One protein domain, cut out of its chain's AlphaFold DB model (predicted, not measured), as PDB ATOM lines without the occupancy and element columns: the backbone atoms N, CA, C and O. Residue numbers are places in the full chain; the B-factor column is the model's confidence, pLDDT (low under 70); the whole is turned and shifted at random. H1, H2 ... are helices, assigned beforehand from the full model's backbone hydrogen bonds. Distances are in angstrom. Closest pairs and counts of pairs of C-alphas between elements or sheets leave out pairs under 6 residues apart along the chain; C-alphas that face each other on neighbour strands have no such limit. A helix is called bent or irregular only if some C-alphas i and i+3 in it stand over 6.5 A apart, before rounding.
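This is residues 2 to 68 of the 69 residues of an uncharacterized protein of Ruminiclostridium papyrosolvens DSM 2782 (UniProt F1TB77). Two long helices, H1 and H2, lie side by side as a helical hairpin, and a short helix, H3, sticks out well away from them at the end of an extended stretch. The body is this hairpin, while residues 53 to 68, of which 56 to 67 belong to H3, stand free as an arm. The printed part has 67 residues with three named helices, in the order H1, H2, H3, and no named strand; its class is all helix. It is only just loose, close to extended, with a radius of gyration of the C-alphas of 16.3 A, and its C-alphas span 46 by 30 by 12 A, an outline that is only just flat.

H1, residues 2 to 22, touches H2, residues 26 to 47, and the closest C-alphas are those of Leu 20 and Phe 29, 5.6 A apart. They run opposite ways at a shallow tilt of 3 degrees, joined by a tight link of 3 residues. H1 has a kink of 29 degrees near residue 13. H3, residues 56 to 67, follows H2 after a short link of 8 residues and is apart from both H1 and H2. In H2 and H3 every O i to N i+4 pair is within hydrogen-bond range, and in H1 15 of 17 are.

H1 begins at C-alpha 2, at (-11.078, 15.704, -133.866), and measures 28.6 A from first to last C-alpha. It is neither bent nor irregular, but only just: C-alphas 15 and 18 are 6.5 A apart. H2, the longest helix with 22 residues, begins at C-alpha 26, at (-10.212, 41.809, -121.306), and measures 30.8 A. H3 measures 16.0 A and ends at C-alpha 67, at (-31.289, 21.507, -100.056).

The two C-alphas farthest apart are those of Lys 22 and Gly 68, at 46.4 A. Without the free stretch, the body of 51 residues spans 39 by 19 by 6 A. The printed part has no cut and no long link. The mean pLDDT of the printed part is 91.0, and no printed residue is under 70.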
ATOM      1  N   ILE A   2     -12.088  14.631-134.000       88.88
ATOM      2  CA  ILE A   2     -11.078  15.704-133.866       88.88
ATOM      3  C   ILE A   2     -11.175  16.792-134.952       88.88
ATOM      4  O   ILE A   2     -11.109  17.971-134.626       88.88
ATOM      5  N   ILE A   3     -11.407  16.432-136.221       92.88
ATOM      6  CA  ILE A   3     -11.567  17.415-137.314       92.88
ATOM      7  C   ILE A   3     -12.714  18.399-137.023       92.88
ATOM      8  O   ILE A   3     -12.543  19.605-137.169       92.88
ATOM      9  N   TYR A   4     -13.862  17.903-136.548       92.75
ATOM     10  CA  TYR A   4     -15.000  18.754-136.184       92.75
ATOM     11  C   TYR A   4     -14.688  19.660-134.991       92.75
ATOM     12  O   TYR A   4     -15.110  20.813-134.983       92.75
ATOM     13  N   ILE A   5     -13.911  19.168-134.019       92.81
ATOM     14  CA  ILE A   5     -13.434  19.968-132.885       92.81
ATOM     15  C   ILE A   5     -12.562  21.118-133.399       92.81
ATOM     16  O   ILE A   5     -12.831  22.272-133.086       92.81
ATOM     17  N   ILE A   6     -11.576  20.836-134.253       93.81
ATOM     18  CA  ILE A   6     -10.686  21.863-134.816       93.81
ATOM     19  C   ILE A   6     -11.488  22.929-135.570       93.81
ATOM     20  O   ILE A   6     -11.276  24.123-135.357       93.81
ATOM     21  N   ILE A   7     -12.441  22.513-136.408       96.38
ATOM     22  CA  ILE A   7     -13.295  23.440-137.159       96.38
ATOM     23  C   ILE A   7     -14.125  24.300-136.196       96.38
ATOM     24  O   ILE A   7     -14.083  25.525-136.284       96.38
ATOM     25  N   GLY A   8     -14.826  23.687-135.238       94.94
ATOM     26  CA  GLY A   8     -15.674  24.402-134.281       94.94
ATOM     27  C   GLY A   8     -14.905  25.418-133.432       94.94
ATOM     28  O   GLY A   8     -15.342  26.559-133.280       94.94
ATOM     29  N   TYR A   9     -13.720  25.050-132.944       93.75
ATOM     30  CA  TYR A   9     -12.873  25.968-132.179       93.75
ATOM     31  C   TYR A   9     -12.285  27.089-133.035       93.75
ATOM     32  O   TYR A   9     -12.159  28.214-132.558       93.75
ATOM     33  N   THR A  10     -11.998  26.823-134.311       95.44
ATOM     34  CA  THR A  10     -11.583  27.864-135.263       95.44
ATOM     35  C   THR A  10     -12.682  28.915-135.435       95.44
ATOM     36  O   THR A  10     -12.403  30.112-135.365       95.44
ATOM     37  N   PHE A  11     -13.942  28.488-135.577       96.06
ATOM     38  CA  PHE A  11     -15.092  29.396-135.606       96.06
ATOM     39  C   PHE A  11     -15.193  30.228-134.320       96.06
ATOM     40  O   PHE A  11     -15.326  31.447-134.391       96.06
ATOM     41  N   LEU A  12     -15.050  29.600-133.151       94.31
ATOM     42  CA  LEU A  12     -15.032  30.297-131.860       94.31
ATOM     43  C   LEU A  12     -13.953  31.388-131.813       94.31
ATOM     44  O   LEU A  12     -14.227  32.523-131.424       94.31
ATOM     45  N   VAL A  13     -12.731  31.083-132.260       93.75
ATOM     46  CA  VAL A  13     -11.632  32.059-132.312       93.75
ATOM     47  C   VAL A  13     -11.992  33.253-133.196       93.75
ATOM     48  O   VAL A  13     -11.849  34.399-132.766       93.75
ATOM     49  N   ILE A  14     -12.513  33.002-134.398       95.88
ATOM     50  CA  ILE A  14     -12.823  34.056-135.373       95.88
ATOM     51  C   ILE A  14     -13.981  34.944-134.906       95.88
ATOM     52  O   ILE A  14     -13.885  36.170-134.988       95.88
ATOM     53  N   PHE A  15     -15.067  34.346-134.418       94.62
ATOM     54  CA  PHE A  15     -16.308  35.064-134.118       94.62
ATOM     55  C   PHE A  15     -16.398  35.581-132.680       94.62
ATOM     56  O   PHE A  15     -17.149  36.521-132.427       94.62
ATOM     57  N   THR A  16     -15.626  35.026-131.744       92.12
ATOM     58  CA  THR A  16     -15.693  35.400-130.323       92.12
ATOM     59  C   THR A  16     -14.389  36.035-129.853       92.12
ATOM     60  O   THR A  16     -14.388  37.192-129.431       92.12
ATOM     61  N   PHE A  17     -13.259  35.338-129.982       90.75
ATOM     62  CA  PHE A  17     -11.991  35.810-129.415       90.75
ATOM     63  C   PHE A  17     -11.431  37.045-130.128       90.75
ATOM     64  O   PHE A  17     -11.023  37.998-129.461       90.75
ATOM     65  N   ILE A  18     -11.452  37.076-131.467       92.56
ATOM     66  CA  ILE A  18     -10.964  38.234-132.235       92.56
ATOM     67  C   ILE A  18     -11.772  39.505-131.909       92.56
ATOM     68  O   ILE A  18     -11.152  40.534-131.619       92.56
ATOM     69  N   PRO A  19     -13.123  39.496-131.910       93.44
ATOM     70  CA  PRO A  19     -13.900  40.672-131.525       93.44
ATOM     71  C   PRO A  19     -13.670  41.119-130.082       93.44
ATOM     72  O   PRO A  19     -13.549  42.320-129.848       93.44
ATOM     73  N   LEU A  20     -13.579  40.188-129.126       93.31
ATOM     74  CA  LEU A  20     -13.336  40.509-127.714       93.31
ATOM     75  C   LEU A  20     -11.980  41.192-127.519       93.31
ATOM     76  O   LEU A  20     -11.898  42.225-126.851       93.31
ATOM     77  N   TYR A  21     -10.942  40.671-128.179       91.62
ATOM     78  CA  TYR A  21      -9.611  41.270-128.175       91.62
ATOM     79  C   TYR A  21      -9.622  42.673-128.798       91.62
ATOM     80  O   TYR A  21      -9.143  43.631-128.193       91.62
ATOM     81  N   LYS A  22     -10.247  42.832-129.976       94.50
ATOM     82  CA  LYS A  22     -10.356  44.133-130.663       94.50
ATOM     83  C   LYS A  22     -11.133  45.173-129.852       94.50
ATOM     84  O   LYS A  22     -10.763  46.343-129.861       94.50
ATOM     85  N   LYS A  23     -12.182  44.757-129.138       95.44
ATOM     86  CA  LYS A  23     -12.982  45.625-128.257       95.44
ATOM     87  C   LYS A  23     -12.325  45.885-126.896       95.44
ATOM     88  O   LYS A  23     -12.896  46.624-126.101       95.44
ATOM     89  N   LYS A  24     -11.142  45.310-126.623       91.94
ATOM     90  CA  LYS A  24     -10.416  45.406-125.341       91.94
ATOM     91  C   LYS A  24     -11.261  44.980-124.131       91.94
ATOM     92  O   LYS A  24     -11.046  45.452-123.016       91.94
ATOM     93  N   LEU A  25     -12.210  44.066-124.340       94.50
ATOM     94  CA  LEU A  25     -13.025  43.483-123.274       94.50
ATOM     95  C   LEU A  25     -12.232  42.362-122.600       94.50
ATOM     96  O   LEU A  25     -12.495  41.178-122.793       94.50
ATOM     97  N   TRP A  26     -11.195  42.746-121.853       91.44
ATOM     98  CA  TRP A  26     -10.212  41.809-121.306       91.44
ATOM     99  C   TRP A  26     -10.815  40.816-120.316       91.44
ATOM    100  O   TRP A  26     -10.455  39.646-120.359       91.44
ATOM    101  N   SER A  27     -11.747  41.259-119.467       93.12
ATOM    102  CA  SER A  27     -12.439  40.368-118.524       93.12
ATOM    103  C   SER A  27     -13.169  39.249-119.269       93.12
ATOM    104  O   SER A  27     -12.918  38.069-119.031       93.12
ATOM    105  N   ASP A  28     -13.998  39.616-120.247       93.81
ATOM    106  CA  ASP A  28     -14.773  38.659-121.039       93.81
ATOM    107  C   ASP A  28     -13.873  37.762-121.894       93.81
ATOM    108  O   ASP A  28     -14.142  36.569-122.044       93.81
ATOM    109  N   PHE A  29     -12.780  38.314-122.427       94.06
ATOM    110  CA  PHE A  29     -11.769  37.565-123.166       94.06
ATOM    111  C   PHE A  29     -11.115  36.488-122.296       94.06
ATOM    112  O   PHE A  29     -11.047  35.332-122.710       94.06
ATOM    113  N   TRP A  30     -10.663  36.832-121.086       93.75
ATOM    114  CA  TRP A  30     -10.014  35.881-120.181       93.75
ATOM    115  C   TRP A  30     -10.974  34.793-119.709       93.75
ATOM    116  O   TRP A  30     -10.621  33.616-119.759       93.75
ATOM    117  N   VAL A  31     -12.204  35.159-119.339       95.69
ATOM    118  CA  VAL A  31     -13.245  34.197-118.950       95.69
ATOM    119  C   VAL A  31     -13.528  33.221-120.096       95.69
ATOM    120  O   VAL A  31     -13.457  32.008-119.896       95.69
ATOM    121  N   ASN A  32     -13.749  33.726-121.316       94.62
ATOM    122  CA  ASN A  32     -13.956  32.875-122.492       94.62
ATOM    123  C   ASN A  32     -12.734  32.013-122.818       94.62
ATOM    124  O   ASN A  32     -12.896  30.873-123.235       94.62
ATOM    125  N   THR A  33     -11.517  32.520-122.611       93.81
ATOM    126  CA  THR A  33     -10.282  31.756-122.851       93.81
ATOM    127  C   THR A  33     -10.194  30.569-121.910       93.81
ATOM    128  O   THR A  33      -9.994  29.446-122.366       93.81
ATOM    129  N   ILE A  34     -10.399  30.792-120.612       96.19
ATOM    130  CA  ILE A  34     -10.335  29.731-119.605       96.19
ATOM    131  C   ILE A  34     -11.414  28.677-119.879       96.19
ATOM    132  O   ILE A  34     -11.103  27.491-119.981       96.19
ATOM    133  N   LEU A  35     -12.666  29.103-120.076       95.38
ATOM    134  CA  LEU A  35     -13.780  28.205-120.405       95.38
ATOM    135  C   LEU A  35     -13.549  27.457-121.724       95.38
ATOM    136  O   LEU A  35     -13.807  26.257-121.813       95.38
ATOM    137  N   GLY A  36     -13.030  28.146-122.739       95.12
ATOM    138  CA  GLY A  36     -12.727  27.580-124.048       95.12
ATOM    139  C   GLY A  36     -11.654  26.498-123.971       95.12
ATOM    140  O   GLY A  36     -11.856  25.410-124.508       95.12
ATOM    141  N   VAL A  37     -10.556  26.760-123.258       95.00
ATOM    142  CA  VAL A  37      -9.470  25.793-123.037       95.00
ATOM    143  C   VAL A  37      -9.967  24.583-122.250       95.00
ATOM    144  O   VAL A  37      -9.720  23.454-122.670       95.00
ATOM    145  N   LEU A  38     -10.716  24.786-121.161       95.31
ATOM    146  CA  LEU A  38     -11.301  23.688-120.384       95.31
ATOM    147  C   LEU A  38     -12.217  22.814-121.248       95.31
ATOM    148  O   LEU A  38     -12.096  21.590-121.248       95.31
ATOM    149  N   SER A  39     -13.091  23.439-122.033       93.81
ATOM    150  CA  SER A  39     -13.979  22.732-122.952       93.81
ATOM    151  C   SER A  39     -13.194  21.966-124.030       93.81
ATOM    152  O   SER A  39     -13.542  20.832-124.359       93.81
ATOM    153  N   LEU A  40     -12.081  22.526-124.529       93.69
ATOM    154  CA  LEU A  40     -11.255  21.879-125.553       93.69
ATOM    155  C   LEU A  40     -10.577  20.630-124.991       93.69
ATOM    156  O   LEU A  40     -10.585  19.584-125.636       93.69
ATOM    157  N   ILE A  41     -10.038  20.725-123.773       93.81
ATOM    158  CA  ILE A  41      -9.459  19.587-123.055       93.81
ATOM    159  C   ILE A  41     -10.506  18.479-122.914       93.81
ATOM    160  O   ILE A  41     -10.229  17.335-123.267       93.81
ATOM    161  N   MET A  42     -11.725  18.813-122.485       91.81
ATOM    162  CA  MET A  42     -12.814  17.839-122.369       91.81
ATOM    163  C   MET A  42     -13.156  17.196-123.716       91.81
ATOM    164  O   MET A  42     -13.243  15.974-123.807       91.81
ATOM    165  N   ALA A  43     -13.285  17.984-124.785       91.81
ATOM    166  CA  ALA A  43     -13.578  17.471-126.123       91.81
ATOM    167  C   ALA A  43     -12.486  16.515-126.641       91.81
ATOM    168  O   ALA A  43     -12.782  15.502-127.286       91.81
ATOM    169  N   VAL A  44     -11.218  16.807-126.335       91.56
ATOM    170  CA  VAL A  44     -10.076  15.947-126.665       91.56
ATOM    171  C   VAL A  44     -10.094  14.662-125.832       91.56
ATOM    172  O   VAL A  44      -9.952  13.583-126.404       91.56
ATOM    173  N   LEU A  45     -10.338  14.740-124.521       91.56
ATOM    174  CA  LEU A  45     -10.459  13.566-123.646       91.56
ATOM    175  C   LEU A  45     -11.582  12.627-124.110       91.56
ATOM    176  O   LEU A  45     -11.363  11.423-124.237       91.56
ATOM    177  N   ILE A  46     -12.750  13.179-124.455       89.81
ATOM    178  CA  ILE A  46     -13.869  12.413-125.027       89.81
ATOM    179  C   ILE A  46     -13.454  11.779-126.364       89.81
ATOM    180  O   ILE A  46     -13.796  10.632-126.638       89.81
ATOM    181  N   SER A  47     -12.676  12.485-127.192       90.25
ATOM    182  CA  SER A  47     -12.177  11.950-128.471       90.25
ATOM    183  C   SER A  47     -11.211  10.789-128.326       90.25
ATOM    184  O   SER A  47     -11.202   9.911-129.187       90.25
ATOM    185  N   PHE A  48     -10.442  10.750-127.243       91.12
ATOM    186  CA  PHE A  48      -9.606   9.603-126.898       91.12
ATOM    187  C   PHE A  48     -10.365   8.508-126.140       91.12
ATOM    188  O   PHE A  48      -9.748   7.555-125.671       91.12
ATOM    189  N   ASN A  49     -11.696   8.620-126.049       87.38
ATOM    190  CA  ASN A  49     -12.563   7.679-125.347       87.38
ATOM    191  C   ASN A  49     -12.146   7.490-123.876       87.38
ATOM    192  O   ASN A  49     -12.287   6.410-123.299       87.38
ATOM    193  N   VAL A  50     -11.589   8.549-123.271       88.69
ATOM    194  CA  VAL A  50     -11.270   8.569-121.846       88.69
ATOM    195  C   VAL A  50     -12.584   8.476-121.088       88.69
ATOM    196  O   VAL A  50     -13.510   9.252-121.328       88.69
ATOM    197  N   ASN A  51     -12.671   7.509-120.177       80.12
ATOM    198  CA  ASN A  51     -13.870   7.280-119.389       80.12
ATOM    199  C   ASN A  51     -14.013   8.403-118.352       80.12
ATOM    200  O   ASN A  51     -13.393   8.374-117.289       80.12
ATOM    201  N   ILE A  52     -14.769   9.438-118.710       79.62
ATOM    202  CA  ILE A  52     -15.047  10.576-117.838       79.62
ATOM    203  C   ILE A  52     -16.213  10.167-116.931       79.62
ATOM    204  O   ILE A  52     -17.320   9.948-117.434       79.62
ATOM    205  N   PRO A  53     -15.998  10.039-115.608       79.75
ATOM    206  CA  PRO A  53     -17.060   9.649-114.697       79.75
ATOM    207  C   PRO A  53     -18.184  10.684-114.741       79.75
ATOM    208  O   PRO A  53     -17.941  11.891-114.762       79.75
ATOM    209  N   SER A  54     -19.427  10.201-114.756       77.56
ATOM    210  CA  SER A  54     -20.591  11.079-114.811       77.56
ATOM    211  C   SER A  54     -20.597  12.048-113.620       77.56
ATOM    212  O   SER A  54     -20.550  11.596-112.469       77.56
ATOM    213  N   PRO A  55     -20.726  13.365-113.865       81.62
ATOM    214  CA  PRO A  55     -20.821  14.352-112.799       81.62
ATOM    215  C   PRO A  55     -22.176  14.301-112.084       81.62
ATOM    216  O   PRO A  55     -22.348  15.000-111.093       81.62
ATOM    217  N   ALA A  56     -23.124  13.468-112.539       83.19
ATOM    218  CA  ALA A  56     -24.459  13.362-111.957       83.19
ATOM    219  C   ALA A  56     -24.428  13.016-110.462       83.19
ATOM    220  O   ALA A  56     -25.118  13.667-109.690       83.19
ATOM    221  N   LYS A  57     -23.586  12.061-110.040       82.44
ATOM    222  CA  LYS A  57     -23.469  11.676-108.620       82.44
ATOM    223  C   LYS A  57     -22.872  12.802-107.752       82.44
ATOM    224  O   LYS A  57     -23.451  13.115-106.716       82.44
ATOM    225  N   PRO A  58     -21.759  13.455-108.150       83.38
ATOM    226  CA  PRO A  58     -21.280  14.656-107.465       83.38
ATOM    227  C   PRO A  58     -22.300  15.800-107.421       83.38
ATOM    228  O   PRO A  58     -22.451  16.432-106.379       83.38
ATOM    229  N   LEU A  59     -23.004  16.072-108.527       85.94
ATOM    230  CA  LEU A  59     -24.017  17.129-108.580       85.94
ATOM    231  C   LEU A  59     -25.194  16.824-107.663       85.94
ATOM    232  O   LEU A  59     -25.638  17.711-106.946       85.94
ATOM    233  N   GLU A  60     -25.681  15.586-107.675       87.19
ATOM    234  CA  GLU A  60     -26.731  15.120-106.775       87.19
ATOM    235  C   GLU A  60     -26.330  15.379-105.324       87.19
ATOM    236  O   GLU A  60     -27.092  16.005-104.594       87.19
ATOM    237  N   HIS A  61     -25.097  15.024-104.947       87.56
ATOM    238  CA  HIS A  61     -24.606  15.263-103.596       87.56
ATOM    239  C   HIS A  61     -24.540  16.760-103.240       87.56
ATOM    240  O   HIS A  61     -24.965  17.159-102.155       87.56
ATOM    241  N   PHE A  62     -24.079  17.608-104.163       89.38
ATOM    242  CA  PHE A  62     -24.082  19.066-103.987       89.38
ATOM    243  C   PHE A  62     -25.495  19.627-103.808       89.38
ATOM    244  O   PHE A  62     -25.726  20.461-102.935       89.38
ATOM    245  N   ILE A  63     -26.446  19.161-104.616       89.62
ATOM    246  CA  ILE A  63     -27.845  19.579-104.549       89.62
ATOM    247  C   ILE A  63     -28.458  19.126-103.219       89.62
ATOM    248  O   ILE A  63     -29.104  19.935-102.560       89.62
ATOM    249  N   THR A  64     -28.212  17.889-102.771       92.06
ATOM    250  CA  THR A  64     -28.677  17.406-101.457       92.06
ATOM    251  C   THR A  64     -28.044  18.169-100.296       92.06
ATOM    252  O   THR A  64     -28.747  18.491 -99.345       92.06
ATOM    253  N   LEU A  65     -26.764  18.553-100.393       91.75
ATOM    254  CA  LEU A  65     -26.085  19.372 -99.382       91.75
ATOM    255  C   LEU A  65     -26.686  20.780 -99.278       91.75
ATOM    256  O   LEU A  65     -26.843  21.293 -98.174       91.75
ATOM    257  N   ILE A  66     -27.036  21.401-100.409       90.50
ATOM    258  CA  ILE A  66     -27.651  22.737-100.438       90.50
ATOM    259  C   ILE A  66     -29.117  22.681 -99.985       90.50
ATOM    260  O   ILE A  66     -29.561  23.562 -99.252       90.50
ATOM    261  N   LEU A  67     -29.875  21.666-100.417       90.50
ATOM    262  CA  LEU A  67     -31.289  21.507-100.056       90.50
ATOM    263  C   LEU A  67     -31.512  20.818 -98.699       90.50
ATOM    264  O   LEU A  67     -32.653  20.775 -98.241       90.50
ATOM    265  N   GLY A  68     -30.465  20.304 -98.051       73.12
ATOM    266  CA  GLY A  68     -30.527  19.702 -96.717       73.12
ATOM    267  C   GLY A  68     -31.373  18.427 -96.627       73.12
ATOM    268  O   GLY A  68     -31.976  18.189 -95.580       73.12
TER     269      GLY A  68